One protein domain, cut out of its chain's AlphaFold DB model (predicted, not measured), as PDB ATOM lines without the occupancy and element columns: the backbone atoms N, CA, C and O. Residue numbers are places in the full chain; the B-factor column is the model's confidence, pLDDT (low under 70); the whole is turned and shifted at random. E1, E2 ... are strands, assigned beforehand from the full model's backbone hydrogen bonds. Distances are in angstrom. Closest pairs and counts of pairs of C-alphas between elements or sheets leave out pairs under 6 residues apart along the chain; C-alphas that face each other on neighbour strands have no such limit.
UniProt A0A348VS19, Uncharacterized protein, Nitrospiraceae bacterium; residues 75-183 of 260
ATOM      1  N   VAL A  75      -3.459 -31.832  25.193       67.38
ATOM      2  CA  VAL A  75      -4.388 -31.527  26.274       67.38
ATOM      3  C   VAL A  75      -4.940 -30.126  26.037       67.38
ATOM      4  O   VAL A  75      -4.203 -29.146  26.103       67.38
ATOM      5  N   LYS A  76      -6.240 -30.032  25.750       77.81
ATOM      6  CA  LYS A  76      -6.900 -28.743  25.511       77.81
ATOM      7  C   LYS A  76      -7.605 -28.233  26.751       77.81
ATOM      8  O   LYS A  76      -7.680 -27.029  26.968       77.81
ATOM      9  N   GLU A  77      -8.180 -29.148  27.518       89.06
ATOM     10  CA  GLU A  77      -9.164 -28.828  28.539       89.06
ATOM     11  C   GLU A  77      -8.988 -29.746  29.745       89.06
ATOM     12  O   GLU A  77      -8.691 -30.936  29.611       89.06
ATOM     13  N   VAL A  78      -9.238 -29.200  30.927       91.38
ATOM     14  CA  VAL A  78      -9.573 -29.992  32.107       91.38
ATOM     15  C   VAL A  78     -11.083 -29.959  32.293       91.38
ATOM     16  O   VAL A  78     -11.710 -28.906  32.174       91.38
ATOM     17  N   VAL A  79     -11.676 -31.118  32.565       92.69
ATOM     18  CA  VAL A  79     -13.117 -31.259  32.783       92.69
ATOM     19  C   VAL A  79     -13.375 -31.598  34.239       92.69
ATOM     20  O   VAL A  79     -12.876 -32.601  34.757       92.69
ATOM     21  N   ALA A  80     -14.147 -30.750  34.903       91.44
ATOM     22  CA  ALA A  80     -14.561 -30.940  36.283       91.44
ATOM     23  C   ALA A  80     -15.544 -32.119  36.387       91.44
ATOM     24  O   ALA A  80     -16.644 -32.024  35.849       91.44
ATOM     25  N   PRO A  81     -15.231 -33.243  37.059       87.50
ATOM     26  CA  PRO A  81     -16.203 -34.333  37.180       87.50
ATOM     27  C   PRO A  81     -17.369 -33.982  38.117       87.50
ATOM     28  O   PRO A  81     -18.487 -34.449  37.904       87.50
ATOM     29  N   LYS A  82     -17.110 -33.159  39.137       91.00
ATOM     30  CA  LYS A  82     -18.059 -32.688  40.155       91.00
ATOM     31  C   LYS A  82     -17.809 -31.201  40.424       91.00
ATOM     32  O   LYS A  82     -16.790 -30.677  39.996       91.00
ATOM     33  N   SER A  83     -18.714 -30.516  41.113       90.06
ATOM     34  CA  SER A  83     -18.487 -29.108  41.463       90.06
ATOM     35  C   SER A  83     -17.368 -28.976  42.505       90.06
ATOM     36  O   SER A  83     -17.305 -29.758  43.452       90.06
ATOM     37  N   LEU A  84     -16.509 -27.970  42.346       88.50
ATOM     38  CA  LEU A  84     -15.420 -27.626  43.257       88.50
ATOM     39  C   LEU A  84     -15.570 -26.178  43.715       88.50
ATOM     40  O   LEU A  84     -15.784 -25.273  42.907       88.50
ATOM     41  N   GLN A  85     -15.392 -25.948  45.013       89.06
ATOM     42  CA  GLN A  85     -15.202 -24.609  45.546       89.06
ATOM     43  C   GLN A  85     -13.826 -24.525  46.189       89.06
ATOM     44  O   GLN A  85     -13.545 -25.229  47.151       89.06
ATOM     45  N   ILE A  86     -13.001 -23.621  45.677       87.75
ATOM     46  CA  ILE A  86     -11.713 -23.284  46.272       87.75
ATOM     47  C   ILE A  86     -11.906 -21.982  47.028       87.75
ATOM     48  O   ILE A  86     -12.495 -21.024  46.510       87.75
ATOM     49  N   LYS A  87     -11.435 -21.953  48.267       87.75
ATOM     50  CA  LYS A  87     -11.406 -20.758  49.107       87.75
ATOM     51  C   LYS A  87      -9.969 -20.514  49.510       87.75
ATOM     52  O   LYS A  87      -9.266 -21.454  49.853       87.75
ATOM     53  N   ALA A  88      -9.550 -19.261  49.456       82.38
ATOM     54  CA  ALA A  88      -8.235 -18.844  49.906       82.38
ATOM     55  C   ALA A  88      -8.293 -17.396  50.393       82.38
ATOM     56  O   ALA A  88      -9.236 -16.650  50.099       82.38
ATOM     57  N   ARG A  89      -7.272 -16.974  51.137       79.94
ATOM     58  CA  ARG A  89      -7.052 -15.566  51.478       79.94
ATOM     59  C   ARG A  89      -5.796 -15.041  50.811       79.94
ATOM     60  O   ARG A  89      -4.720 -15.634  50.898       79.94
ATOM     61  N   TYR A  90      -5.927 -13.868  50.205       73.00
ATOM     62  CA  TYR A  90      -4.800 -13.018  49.857       73.00
ATOM     63  C   TYR A  90      -4.794 -11.802  50.782       73.00
ATOM     64  O   TYR A  90      -5.679 -10.951  50.704       73.00
ATOM     65  N   ARG A  91      -3.809 -11.730  51.688       72.06
ATOM     66  CA  ARG A  91      -3.798 -10.766  52.804       72.06
ATOM     67  C   ARG A  91      -5.104 -10.875  53.612       72.06
ATOM     68  O   ARG A  91      -5.411 -11.943  54.134       72.06
ATOM     69  N   PHE A  92      -5.892  -9.803  53.669       69.25
ATOM     70  CA  PHE A  92      -7.199  -9.760  54.331       69.25
ATOM     71  C   PHE A  92      -8.373 -10.005  53.375       69.25
ATOM     72  O   PHE A  92      -9.520 -10.039  53.815       69.25
ATOM     73  N   THR A  93      -8.106 -10.196  52.082       73.12
ATOM     74  CA  THR A  93      -9.135 -10.362  51.059       73.12
ATOM     75  C   THR A  93      -9.387 -11.851  50.828       73.12
ATOM     76  O   THR A  93      -8.532 -12.534  50.251       73.12
ATOM     77  N   PRO A  94     -10.532 -12.399  51.277       79.88
ATOM     78  CA  PRO A  94     -10.924 -13.736  50.874       79.88
ATOM     79  C   PRO A  94     -11.259 -13.721  49.385       79.88
ATOM     80  O   PRO A  94     -11.877 -12.785  48.877       79.88
ATOM     81  N   PHE A  95     -10.893 -14.782  48.685       82.81
ATOM     82  CA  PHE A  95     -11.407 -15.040  47.354       82.81
ATOM     83  C   PHE A  95     -11.906 -16.474  47.272       82.81
ATOM     84  O   PHE A  95     -11.422 -17.374  47.964       82.81
ATOM     85  N   SER A  96     -12.915 -16.674  46.431       87.62
ATOM     86  CA  SER A  96     -13.443 -17.996  46.147       87.62
ATOM     87  C   SER A  96     -13.537 -18.205  44.648       87.62
ATOM     88  O   SER A  96     -14.004 -17.330  43.912       87.62
ATOM     89  N   VAL A  97     -13.076 -19.370  44.213       88.94
ATOM     90  CA  VAL A  97     -13.262 -19.885  42.862       88.94
ATOM     91  C   VAL A  97     -14.319 -20.976  42.942       88.94
ATOM     92  O   VAL A  97     -14.247 -21.850  43.804       88.94
ATOM     93  N   LYS A  98     -15.305 -20.909  42.052       90.19
ATOM     94  CA  LYS A  98     -16.314 -21.951  41.877       90.19
ATOM     95  C   LYS A  98     -16.132 -22.550  40.492       90.19
ATOM     96  O   LYS A  98     -16.094 -21.809  39.516       90.19
ATOM     97  N   VAL A  99     -16.023 -23.867  40.438       90.38
ATOM     98  CA  VAL A  99     -16.044 -24.660  39.210       90.38
ATOM     99  C   VAL A  99     -17.252 -25.578  39.311       90.38
ATOM    100  O   VAL A  99     -17.425 -26.263  40.320       90.38
ATOM    101  N   SER A 100     -18.121 -25.562  38.314       92.06
ATOM    102  CA  SER A 100     -19.317 -26.400  38.275       92.06
ATOM    103  C   SER A 100     -18.985 -27.775  37.706       92.06
ATOM    104  O   SER A 100     -18.026 -27.949  36.953       92.06
ATOM    105  N   ALA A 101     -19.778 -28.782  38.063       91.94
ATOM    106  CA  ALA A 101     -19.668 -30.096  37.442       91.94
ATOM    107  C   ALA A 101     -19.807 -29.992  35.911       91.94
ATOM    108  O   ALA A 101     -20.681 -29.294  35.407       91.94
ATOM    109  N   GLN A 102     -18.967 -30.738  35.195       91.88
ATOM    110  CA  GLN A 102     -18.826 -30.767  33.735       91.88
ATOM    111  C   GLN A 102     -18.282 -29.484  33.091       91.88
ATOM    112  O   GLN A 102     -18.189 -29.429  31.861       91.88
ATOM    113  N   ASP A 103     -17.846 -28.495  33.879       91.94
ATOM    114  CA  ASP A 103     -17.153 -27.330  33.334       91.94
ATOM    115  C   ASP A 103     -15.885 -27.765  32.597       91.94
ATOM    116  O   ASP A 103     -15.062 -28.529  33.114       91.94
ATOM    117  N   ARG A 104     -15.742 -27.252  31.374       91.75
ATOM    118  CA  ARG A 104     -14.573 -27.433  30.513       91.75
ATOM    119  C   ARG A 104     -13.723 -26.182  30.599       91.75
ATOM    120  O   ARG A 104     -14.118 -25.127  30.106       91.75
ATOM    121  N   ILE A 105     -12.564 -26.297  31.231       91.69
ATOM    122  CA  ILE A 105     -11.654 -25.171  31.416       91.69
ATOM    123  C   ILE A 105     -10.499 -25.336  30.427       91.69
ATOM    124  O   ILE A 105      -9.774 -26.331  30.527       91.69
ATOM    125  N   PRO A 106     -10.317 -24.407  29.469       89.50
ATOM    126  CA  PRO A 106      -9.237 -24.498  28.497       89.50
ATOM    127  C   PRO A 106      -7.901 -24.305  29.198       89.50
ATOM    128  O   PRO A 106      -7.759 -23.370  29.971       89.50
ATOM    129  N   ILE A 107      -6.906 -25.134  28.926       88.31
ATOM    130  CA  ILE A 107      -5.578 -24.961  29.513       88.31
ATOM    131  C   ILE A 107      -4.818 -23.901  28.713       88.31
ATOM    132  O   ILE A 107      -4.770 -23.982  27.487       88.31
ATOM    133  N   SER A 108      -4.246 -22.899  29.390       83.19
ATOM    134  CA  SER A 108      -3.518 -21.812  28.714       83.19
ATOM    135  C   SER A 108      -2.014 -22.062  28.645       83.19
ATOM    136  O   SER A 108      -1.379 -21.836  27.619       83.19
ATOM    137  N   ASP A 109      -1.445 -22.552  29.742       89.12
ATOM    138  CA  ASP A 109      -0.006 -22.618  29.962       89.12
ATOM    139  C   ASP A 109       0.348 -23.853  30.793       89.12
ATOM    140  O   ASP A 109      -0.513 -24.527  31.361       89.12
ATOM    141  N   SER A 110       1.637 -24.142  30.892       90.62
ATOM    142  CA  SER A 110       2.195 -25.099  31.837       90.62
ATOM    143  C   SER A 110       3.336 -24.464  32.625       90.62
ATOM    144  O   SER A 110       3.927 -23.473  32.199       90.62
ATOM    145  N   MET A 111       3.658 -25.019  33.786       90.56
ATOM    146  CA  MET A 111       4.841 -24.641  34.554       90.56
ATOM    147  C   MET A 111       5.394 -25.844  35.312       90.56
ATOM    148  O   MET A 111       4.654 -26.770  35.636       90.56
ATOM    149  N   LYS A 112       6.690 -25.830  35.632       89.25
ATOM    150  CA  LYS A 112       7.241 -26.765  36.621       89.25
ATOM    151  C   LYS A 112       6.945 -26.244  38.023       89.25
ATOM    152  O   LYS A 112       7.181 -25.065  38.301       89.25
ATOM    153  N   PHE A 113       6.417 -27.103  38.882       87.19
ATOM    154  CA  PHE A 113       6.108 -26.776  40.265       87.19
ATOM    155  C   PHE A 113       6.300 -27.989  41.185       87.19
ATOM    156  O   PHE A 113       5.809 -29.082  40.905       87.19
ATOM    157  N   SER A 114       6.987 -27.780  42.310       86.00
ATOM    158  CA  SER A 114       7.140 -28.771  43.376       86.00
ATOM    159  C   SER A 114       6.126 -28.493  44.486       86.00
ATOM    160  O   SER A 114       6.225 -27.489  45.196       86.00
ATOM    161  N   THR A 115       5.175 -29.409  44.667       80.00
ATOM    162  CA  THR A 115       4.185 -29.390  45.760       80.00
ATOM    163  C   THR A 115       4.815 -29.575  47.142       80.00
ATOM    164  O   THR A 115       4.216 -29.165  48.131       80.00
ATOM    165  N   GLU A 116       6.013 -30.155  47.228       83.12
ATOM    166  CA  GLU A 116       6.734 -30.367  48.490       83.12
ATOM    167  C   GLU A 116       7.477 -29.108  48.949       83.12
ATOM    168  O   GLU A 116       7.399 -28.717  50.109       83.12
ATOM    169  N   SER A 117       8.195 -28.452  48.032       82.00
ATOM    170  CA  SER A 117       9.023 -27.281  48.358       82.00
ATOM    171  C   SER A 117       8.314 -25.940  48.135       82.00
ATOM    172  O   SER A 117       8.828 -24.890  48.533       82.00
ATOM    173  N   TRP A 118       7.149 -25.966  47.481       81.56
ATOM    174  CA  TRP A 118       6.376 -24.803  47.024       81.56
ATOM    175  C   TRP A 118       7.193 -23.851  46.153       81.56
ATOM    176  O   TRP A 118       7.011 -22.629  46.175       81.56
ATOM    177  N   GLN A 119       8.117 -24.425  45.387       78.81
ATOM    178  CA  GLN A 119       8.973 -23.700  44.464       78.81
ATOM    179  C   GLN A 119       8.515 -23.943  43.034       78.81
ATOM    180  O   GLN A 119       8.347 -25.071  42.567       78.81
ATOM    181  N   SER A 120       8.333 -22.842  42.323       80.19
ATOM    182  CA  SER A 120       8.220 -22.821  40.873       80.19
ATOM    183  C   SER A 120       9.547 -23.226  40.228       80.19
ATOM    184  O   SER A 120      10.613 -23.123  40.833       80.19
ATOM    185  N   ASN A 121       9.482 -23.678  38.977       78.50
ATOM    186  CA  ASN A 121      10.619 -24.085  38.142       78.50
ATOM    187  C   ASN A 121      11.373 -25.329  38.643       78.50
ATOM    188  O   ASN A 121      12.438 -25.661  38.128       78.50
ATOM    189  N   THR A 122      10.800 -26.043  39.608       73.81
ATOM    190  CA  THR A 122      11.294 -27.313  40.152       73.81
ATOM    191  C   THR A 122      10.148 -28.325  40.167       73.81
ATOM    192  O   THR A 122       8.997 -27.929  40.014       73.81
ATOM    193  N   GLY A 123      10.435 -29.617  40.324       86.94
ATOM    194  CA  GLY A 123       9.396 -30.654  40.392       86.94
ATOM    195  C   GLY A 123       8.665 -30.910  39.069       86.94
ATOM    196  O   GLY A 123       9.231 -30.742  37.983       86.94
ATOM    197  N   ASP A 124       7.406 -31.335  39.185       87.00
ATOM    198  CA  ASP A 124       6.604 -31.850  38.078       87.00
ATOM    199  C   ASP A 124       5.906 -30.753  37.273       87.00
ATOM    200  O   ASP A 124       5.606 -29.653  37.750       87.00
ATOM    201  N   THR A 125       5.610 -31.068  36.013       88.31
ATOM    202  CA  THR A 125       4.838 -30.182  35.144       88.31
ATOM    203  C   THR A 125       3.374 -30.151  35.569       88.31
ATOM    204  O   THR A 125       2.691 -31.174  35.554       88.31
ATOM    205  N   HIS A 126       2.888 -28.949  35.853       91.31
ATOM    206  CA  HIS A 126       1.485 -28.648  36.093       91.31
ATOM    207  C   HIS A 126       0.933 -27.802  34.946       91.31
ATOM    208  O   HIS A 126       1.582 -26.878  34.456       91.31
ATOM    209  N   PHE A 127      -0.285 -28.116  34.531       92.62
ATOM    210  CA  PHE A 127      -1.104 -27.319  33.634       92.62
ATOM    211  C   PHE A 127      -1.732 -26.144  34.380       92.62
ATOM    212  O   PHE A 127      -2.095 -26.268  35.546       92.62
ATOM    213  N   ILE A 128      -1.895 -25.010  33.705       93.62
ATOM    214  CA  ILE A 128      -2.518 -23.808  34.253       93.62
ATOM    215  C   ILE A 128      -3.915 -23.675  33.646       93.62
ATOM    216  O   ILE A 128      -4.077 -23.324  32.476       93.62
ATOM    217  N   ALA A 129      -4.925 -23.982  34.457       93.38
ATOM    218  CA  ALA A 129      -6.333 -23.883  34.095       93.38
ATOM    219  C   ALA A 129      -6.901 -22.524  34.576       93.38
ATOM    220  O   ALA A 129      -7.080 -22.335  35.785       93.38
ATOM    221  N   PRO A 130      -7.160 -21.559  33.674       93.19
ATOM    222  CA  PRO A 130      -7.656 -20.233  33.995       93.19
ATOM    223  C   PRO A 130      -9.053 -20.298  34.608       93.19
ATOM    224  O   PRO A 130      -9.988 -20.878  34.063       93.19
ATOM    225  N   VAL A 131      -9.201 -19.625  35.735       91.06
ATOM    226  CA  VAL A 131     -10.434 -19.478  36.493       91.06
ATOM    227  C   VAL A 131     -10.599 -18.024  36.916       91.06
ATOM    228  O   VAL A 131      -9.630 -17.304  37.164       91.06
ATOM    229  N   THR A 132     -11.846 -17.587  37.034       89.62
ATOM    230  CA  THR A 132     -12.176 -16.243  37.515       89.62
ATOM    231  C   THR A 132     -12.780 -16.370  38.904       89.62
ATOM    232  O   THR A 132     -13.718 -17.141  39.110       89.62
ATOM    233  N   CYS A 133     -12.237 -15.646  39.879       86.44
ATOM    234  CA  CYS A 133     -12.801 -15.646  41.225       86.44
ATOM    235  C   CYS A 133     -13.963 -14.648  41.350       86.44
ATOM    236  O   CYS A 133     -14.210 -13.828  40.466       86.44
ATOM    237  N   SER A 134     -14.660 -14.680  42.487       83.50
ATOM    238  CA  SER A 134     -15.807 -13.802  42.769       83.50
ATOM    239  C   SER A 134     -15.512 -12.299  42.684       83.50
ATOM    240  O   SER A 134     -16.439 -11.520  42.495       83.50
ATOM    241  N   SER A 135     -14.251 -11.875  42.825       82.94
ATOM    242  CA  SER A 135     -13.845 -10.469  42.674       82.94
ATOM    243  C   SER A 135     -13.489 -10.077  41.233       82.94
ATOM    244  O   SER A 135     -13.031  -8.962  41.007       82.94
ATOM    245  N   GLY A 136     -13.649 -10.983  40.262       84.94
ATOM    246  CA  GLY A 136     -13.316 -10.753  38.852       84.94
ATOM    247  C   GLY A 136     -11.831 -10.914  38.506       84.94
ATOM    248  O   GLY A 136     -11.463 -10.799  37.338       84.94
ATOM    249  N   LEU A 137     -10.968 -11.210  39.485       86.50
ATOM    250  CA  LEU A 137      -9.552 -11.476  39.229       86.50
ATOM    251  C   LEU A 137      -9.366 -12.834  38.544       86.50
ATOM    252  O   LEU A 137     -10.015 -13.824  38.897       86.50
ATOM    253  N   LYS A 138      -8.432 -12.872  37.592       90.50
ATOM    254  CA  LYS A 138      -8.055 -14.083  36.862       90.50
ATOM    255  C   LYS A 138      -6.927 -14.810  37.587       90.50
ATOM    256  O   LYS A 138      -5.855 -14.249  37.820       90.50
ATOM    257  N   TRP A 139      -7.165 -16.078  37.877       91.75
ATOM    258  CA  TRP A 139      -6.225 -17.001  38.501       91.75
ATOM    259  C   TRP A 139      -6.069 -18.248  37.641       91.75
ATOM    260  O   TRP A 139      -6.921 -18.536  36.813       91.75
ATOM    261  N   GLY A 140      -4.991 -18.992  37.829       93.12
ATOM    262  CA  GLY A 140      -4.760 -20.286  37.211       93.12
ATOM    263  C   GLY A 140      -4.696 -21.363  38.281       93.12
ATOM    264  O   GLY A 140      -3.880 -21.275  39.201       93.12
ATOM    265  N   LEU A 141      -5.554 -22.375  38.173       92.81
ATOM    266  CA  LEU A 141      -5.401 -23.602  38.944       92.81
ATOM    267  C   LEU A 141      -4.227 -24.378  38.371       92.81
ATOM    268  O   LEU A 141      -4.166 -24.593  37.163       92.81
ATOM    269  N   LEU A 142      -3.317 -24.794  39.242       92.88
ATOM    270  CA  LEU A 142      -2.238 -25.691  38.861       92.88
ATOM    271  C   LEU A 142      -2.794 -27.112  38.910       92.88
ATOM    272  O   LEU A 142      -3.204 -27.568  39.972       92.88
ATOM    273  N   VAL A 143      -2.854 -27.791  37.771       92.25
ATOM    274  CA  VAL A 143      -3.428 -29.134  37.632       92.25
ATOM    275  C   VAL A 143      -2.337 -30.087  37.152       92.25
ATOM    276  O   VAL A 143      -1.712 -29.834  36.127       92.25
ATOM    277  N   SER A 144      -2.074 -31.166  37.883       89.88
ATOM    278  CA  SER A 144      -1.099 -32.188  37.489       89.88
ATOM    279  C   SER A 144      -1.553 -32.939  36.229       89.88
ATOM    280  O   SER A 144      -2.709 -32.837  35.804       89.88
ATOM    281  N   ARG A 145      -0.661 -33.740  35.634       84.69
ATOM    282  CA  ARG A 145      -1.000 -34.582  34.471       84.69
ATOM    283  C   ARG A 145      -2.096 -35.603  34.771       84.69
ATOM    284  O   ARG A 145      -2.875 -35.948  33.892       84.69
ATOM    285  N   GLU A 146      -2.180 -36.039  36.018       87.06
ATOM    286  CA  GLU A 146      -3.181 -36.970  36.531       87.06
ATOM    287  C   GLU A 146      -4.491 -36.259  36.892       87.06
ATOM    288  O   GLU A 146      -5.436 -36.917  37.309       87.06
ATOM    289  N   GLY A 147      -4.557 -34.928  36.755       89.00
ATOM    290  CA  GLY A 147      -5.749 -34.128  37.022       89.00
ATOM    291  C   GLY A 147      -5.860 -33.581  38.444       89.00
ATOM    292  O   GLY A 147      -6.863 -32.943  38.767       89.00
ATOM    293  N   ARG A 148      -4.869 -33.804  39.313       90.56
ATOM    294  CA  ARG A 148      -4.914 -33.317  40.701       90.56
ATOM    295  C   ARG A 148      -4.631 -31.825  40.752       90.56
ATOM    296  O   ARG A 148      -3.705 -31.347  40.106       90.56
ATOM    297  N   VAL A 149      -5.396 -31.085  41.540       90.25
ATOM    298  CA  VAL A 149      -5.120 -29.661  41.762       90.25
ATOM    299  C   VAL A 149      -4.002 -29.529  42.790       90.25
ATOM    300  O   VAL A 149      -4.051 -30.171  43.839       90.25
ATOM    301  N   ALA A 150      -3.003 -28.693  42.509       89.06
ATOM    302  CA  ALA A 150      -1.943 -28.414  43.460       89.06
ATOM    303  C   ALA A 150      -2.548 -27.831  44.745       89.06
ATOM    304  O   ALA A 150      -3.295 -26.844  44.686       89.06
ATOM    305  N   PRO A 151      -2.225 -28.404  45.910       83.25
ATOM    306  CA  PRO A 151      -2.666 -27.835  47.161       83.25
ATOM    307  C   PRO A 151      -1.924 -26.515  47.387       83.25
ATOM    308  O   PRO A 151      -0.765 -26.350  47.004       83.25
ATOM    309  N   TYR A 152      -2.605 -25.567  48.017       87.06
ATOM    310  CA  TYR A 152      -2.037 -24.309  48.497       87.06
ATOM    311  C   TYR A 152      -1.586 -23.284  47.454       87.06
ATOM    312  O   TYR A 152      -1.486 -22.117  47.817       87.06
ATOM    313  N   CYS A 153      -1.353 -23.646  46.192       90.25
ATOM    314  CA  CYS A 153      -0.762 -22.741  45.204       90.25
ATOM    315  C   CYS A 153      -1.651 -22.498  43.978       90.25
ATOM    316  O   CYS A 153      -2.286 -23.401  43.437       90.25
ATOM    317  N   MET A 154      -1.648 -21.253  43.503       91.75
ATOM    318  CA  MET A 154      -2.325 -20.813  42.283       91.75
ATOM    319  C   MET A 154      -1.430 -19.863  41.491       91.75
ATOM    320  O   MET A 154      -0.602 -19.146  42.054       91.75
ATOM    321  N   TYR A 155      -1.631 -19.804  40.179       93.44
ATOM    322  CA  TYR A 155      -0.998 -18.808  39.323       93.44
ATOM    323  C   TYR A 155      -1.832 -17.524  39.276       93.44
ATOM    324  O   TYR A 155      -3.048 -17.576  39.110       93.44
ATOM    325  N   SER A 156      -1.209 -16.357  39.406       91.56
ATOM    326  CA  SER A 156      -1.883 -15.071  39.225       91.56
ATOM    327  C   SER A 156      -1.579 -14.508  37.846       91.56
ATOM    328  O   SER A 156      -0.433 -14.168  37.567       91.56
ATOM    329  N   TYR A 157      -2.603 -14.318  37.011       90.62
ATOM    330  CA  TYR A 157      -2.421 -13.652  35.715       90.62
ATOM    331  C   TYR A 157      -2.155 -12.153  35.870       90.62
ATOM    332  O   TYR A 157      -1.460 -11.569  35.047       90.62
ATOM    333  N   THR A 158      -2.686 -11.530  36.927       88.88
ATOM    334  CA  THR A 158      -2.472 -10.103  37.210       88.88
ATOM    335  C   THR A 158      -1.019  -9.806  37.559       88.88
ATOM    336  O   THR A 158      -0.468  -8.828  37.070       88.88
ATOM    337  N   TYR A 159      -0.410 -10.641  38.402       88.81
ATOM    338  CA  TYR A 159       0.965 -10.431  38.857       88.81
ATOM    339  C   TYR A 159       1.994 -11.259  38.086       88.81
ATOM    340  O   TYR A 159       3.181 -11.059  38.296       88.81
ATOM    341  N   GLN A 160       1.555 -12.182  37.223       91.12
ATOM    342  CA  GLN A 160       2.415 -13.137  36.508       91.12
ATOM    343  C   GLN A 160       3.338 -13.921  37.457       91.12
ATOM    344  O   GLN A 160       4.506 -14.185  37.184       91.12
ATOM    345  N   MET A 161       2.807 -14.274  38.627       91.06
ATOM    346  CA  MET A 161       3.538 -14.941  39.702       91.06
ATOM    347  C   MET A 161       2.684 -16.039  40.318       91.06
ATOM    348  O   MET A 161       1.452 -15.990  40.286       91.06
ATOM    349  N   MET A 162       3.345 -17.012  40.935       91.94
ATOM    350  CA  MET A 162       2.677 -18.023  41.739       91.94
ATOM    351  C   MET A 162       2.420 -17.481  43.144       91.94
ATOM    352  O   MET A 162       3.305 -16.886  43.761       91.94
ATOM    353  N   TYR A 163       1.217 -17.714  43.653       90.81
ATOM    354  CA  TYR A 163       0.820 -17.409  45.018       90.81
ATOM    355  C   TYR A 163       0.491 -18.700  45.757       90.81
ATOM    356  O   TYR A 163      -0.425 -19.416  45.359       90.81
ATOM    357  N   CYS A 164       1.211 -18.968  46.841       88.56
ATOM    358  CA  CYS A 164       0.973 -20.107  47.716       88.56
ATOM    359  C   CYS A 164       0.422 -19.630  49.061       88.56
ATOM    360  O   CYS A 164       1.109 -18.912  49.785       88.56
ATOM    361  N   SER A 165      -0.805 -20.006  49.416       86.56
ATOM    362  CA  SER A 165      -1.427 -19.684  50.699       86.56
ATOM    363  C   SER A 165      -1.673 -20.932  51.536       86.56
ATOM    364  O   SER A 165      -2.356 -21.855  51.109       86.56
ATOM    365  N   TYR A 166      -1.241 -20.874  52.796       82.50
ATOM    366  CA  TYR A 166      -1.570 -21.860  53.831       82.50
ATOM    367  C   TYR A 166      -3.077 -21.961  54.126       82.50
ATOM    368  O   TYR A 166      -3.518 -22.904  54.768       82.50
ATOM    369  N   SER A 167      -3.866 -20.974  53.686       83.06
ATOM    370  CA  SER A 167      -5.317 -20.907  53.907       83.06
ATOM    371  C   SER A 167      -6.148 -21.416  52.728       83.06
ATOM    372  O   SER A 167      -7.367 -21.254  52.729       83.06
ATOM    373  N   MET A 168      -5.499 -21.940  51.687       85.44
ATOM    374  CA  MET A 168      -6.204 -22.453  50.522       85.44
ATOM    375  C   MET A 168      -6.681 -23.881  50.777       85.44
ATOM    376  O   MET A 168      -5.889 -24.770  51.078       85.44
ATOM    377  N   GLU A 169      -7.981 -24.087  50.606       82.50
ATOM    378  CA  GLU A 169      -8.635 -25.383  50.754       82.50
ATOM    379  C   GLU A 169      -9.070 -25.891  49.379       82.50
ATOM    380  O   GLU A 169      -9.824 -25.228  48.658       82.50
ATOM    381  N   VAL A 170      -8.585 -27.078  49.025       83.75
ATOM    382  CA  VAL A 170      -9.031 -27.858  47.870       83.75
ATOM    383  C   VAL A 170      -9.332 -29.261  48.375       83.75
ATOM    384  O   VAL A 170      -8.571 -29.788  49.182       83.75
ATOM    385  N   ASP A 171     -10.433 -29.849  47.911       79.25
ATOM    386  CA  ASP A 171     -10.736 -31.258  48.167       79.25
ATOM    387  C   ASP A 171      -9.571 -32.128  47.639       79.25
ATOM    388  O   ASP A 171      -9.322 -32.114  46.427       79.25
ATOM    389  N   PRO A 172      -8.828 -32.838  48.512       68.44
ATOM    390  CA  PRO A 172      -7.623 -33.572  48.124       68.44
ATOM    391  C   PRO A 172      -7.907 -34.743  47.173       68.44
ATOM    392  O   PRO A 172      -7.008 -35.151  46.436       68.44
ATOM    393  N   ASP A 173      -9.149 -35.237  47.134       76.94
ATOM    394  CA  ASP A 173      -9.583 -36.310  46.231       76.94
ATOM    395  C   ASP A 173     -10.176 -35.769  44.921       76.94
ATOM    396  O   ASP A 173     -10.718 -36.514  44.097       76.94
ATOM    397  N   TYR A 174     -10.106 -34.454  44.696       85.88
ATOM    398  CA  TYR A 174     -10.601 -33.849  43.473       85.88
ATOM    399  C   TYR A 174      -9.623 -34.047  42.311       85.88
ATOM    400  O   TYR A 174      -8.507 -33.523  42.301       85.88
ATOM    401  N   VAL A 175     -10.092 -34.746  41.277       89.44
ATOM    402  CA  VAL A 175      -9.310 -35.061  40.080       89.44
ATOM    403  C   VAL A 175     -10.049 -34.587  38.834       89.44
ATOM    404  O   VAL A 175     -11.112 -35.102  38.493       89.44
ATOM    405  N   PHE A 176      -9.497 -33.601  38.135       90.62
ATOM    406  CA  PHE A 176      -9.972 -33.196  36.818       90.62
ATOM    407  C   PHE A 176      -9.749 -34.304  35.786       90.62
ATOM    408  O   PHE A 176      -8.704 -34.948  35.755       90.62
ATOM    409  N   LYS A 177     -10.694 -34.475  34.860       90.25
ATOM    410  CA  LYS A 177     -10.442 -35.270  33.655       90.25
ATOM    411  C   LYS A 177      -9.651 -34.418  32.673       90.25
ATOM    412  O   LYS A 177     -10.180 -33.455  32.122       90.25
ATOM    413  N   VAL A 178      -8.393 -34.770  32.471       85.06
ATOM    414  CA  VAL A 178      -7.514 -34.137  31.488       85.06
ATOM    415  C   VAL A 178      -7.911 -34.650  30.102       85.06
ATOM    416  O   VAL A 178      -7.787 -35.842  29.825       85.06
ATOM    417  N   VAL A 179      -8.455 -33.780  29.248       84.31
ATOM    418  CA  VAL A 179      -8.958 -34.167  27.924       84.31
ATOM    419  C   VAL A 179      -7.984 -33.709  26.852       84.31
ATOM    420  O   VAL A 179      -7.803 -32.509  26.606       84.31
ATOM    421  N   ALA A 180      -7.391 -34.694  26.182       74.69
ATOM    422  CA  ALA A 180      -6.685 -34.471  24.940       74.69
ATOM    423  C   ALA A 180      -7.685 -34.336  23.791       74.69
ATOM    424  O   ALA A 180      -8.582 -35.164  23.625       74.69
ATOM    425  N   LYS A 181      -7.542 -33.277  22.999       66.00
ATOM    426  CA  LYS A 181      -8.122 -33.226  21.665       66.00
ATOM    427  C   LYS A 181      -6.993 -33.572  20.699       66.00
ATOM    428  O   LYS A 181      -5.875 -33.107  20.865       66.00
ATOM    429  N   GLN A 182      -7.272 -34.387  19.695       62.03
ATOM    430  CA  GLN A 182      -6.340 -34.570  18.591       62.03
ATOM    431  C   GLN A 182      -6.344 -33.283  17.755       62.03
ATOM    432  O   GLN A 182      -7.421 -32.783  17.404       62.03
ATOM    433  N   MET A 183      -5.176 -32.684  17.501       58.41
ATOM    434  CA  MET A 183      -5.119 -31.533  16.594       58.41
ATOM    435  C   MET A 183      -5.235 -32.023  15.158       58.41
ATOM    436  O   MET A 183      -4.901 -33.170  14.865       58.41
TER     437      MET A 183
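AT A GLANCE: This is residues 75 to 183 of the 260 residues of an uncharacterized protein of Nitrospiraceae bacterium (UniProt A0A348VS19). A curled, folded sheet of five strands, E5 to E9, is faced by two small sheets, the hairpin E2 and E3 and the three-stranded E4, E1 and E10, whose strands cross its own steeply. Its outer strand pairs, E5 with E6 and E8 with E9, fold towards each other about E7, and the tip of E2 and E3 and the end of E10 lie at opposite ends of the longest axis. The printed part has 109 residues, with ten named strands, E1 to E10 in order, and no named helix: all strand. The sheet orders are E5 E6 E7 E8 E9, E4 E1 E10 and E2 E3, all antiparallel. The whole is compact, with a radius of gyration of the C-alphas of 12.9 A and spans of 43, 30 and 26 A.

HOW THE PARTS SIT: E1, residues 75 to 79, is the inner strand between E4, residues 104 to 106, and E10, residues 177 to 182. N 78 and O 105 are 2.9 A apart, and N 79 and O 177 are 2.8 A apart, within hydrogen-bond range. E2, residues 84 to 90, and E3, residues 93 to 99, form a hairpin, with N 84 to O 99 at 2.8 A. E4 runs on into E5, residues 109 to 114, at 93 degrees. E5 begins a meander, each strand the antiparallel neighbour of the one before: E6, residues 124 to 132, E7, residues 138 to 143, E8, residues 149 to 156, and E9, residues 161 to 164. Its N to O pairs include N 111 and O 126, 2.9 A; N 127 and O 143, 2.7 A; N 140 and O 155, 2.7 A; and N 154 and O 163, 2.9 A. E8 bends by 103 degrees at residue 152. This folded sheet, bent back on itself, has E5 and E6 facing E8 and E9, with E7 as the hinge. With the two small sheets it makes a stack of sheets, face to face in turn: its strands stand at 74 degrees to those of E4 E1 E10 and 77 degrees to those of E2 E3. The closest C-alphas of E4 and E6 are those of Ile 105 and Ala 129, 6.1 A apart; E2 and E7 are apart.

IN THESE COORDINATES: E1 begins at C-alpha 75, (-4.388, -31.527, 26.274). E2 and E3 are 19.2 and 19.8 A long from first to last C-alpha. E6, the longest strand by residues, begins at C-alpha 124, (6.604, -31.850, 38.078), and is 24.4 A long. E5, E7, E8 and E10 measure 16.4, 15.8, 15.2 and 15.6 A. E10 ends at C-alpha 182, (-6.340, -34.570, 18.591).

THE WHOLE: The two C-alphas farthest apart, those of Phe 92 and Met 183, are 43.6 A apart. The printed part has no cut. The link E9 to E10, residues 165 to 176, is long. Mean pLDDT of the printed part is 85.9; residues 75, 92, 172 and 181 to 183 are under 70.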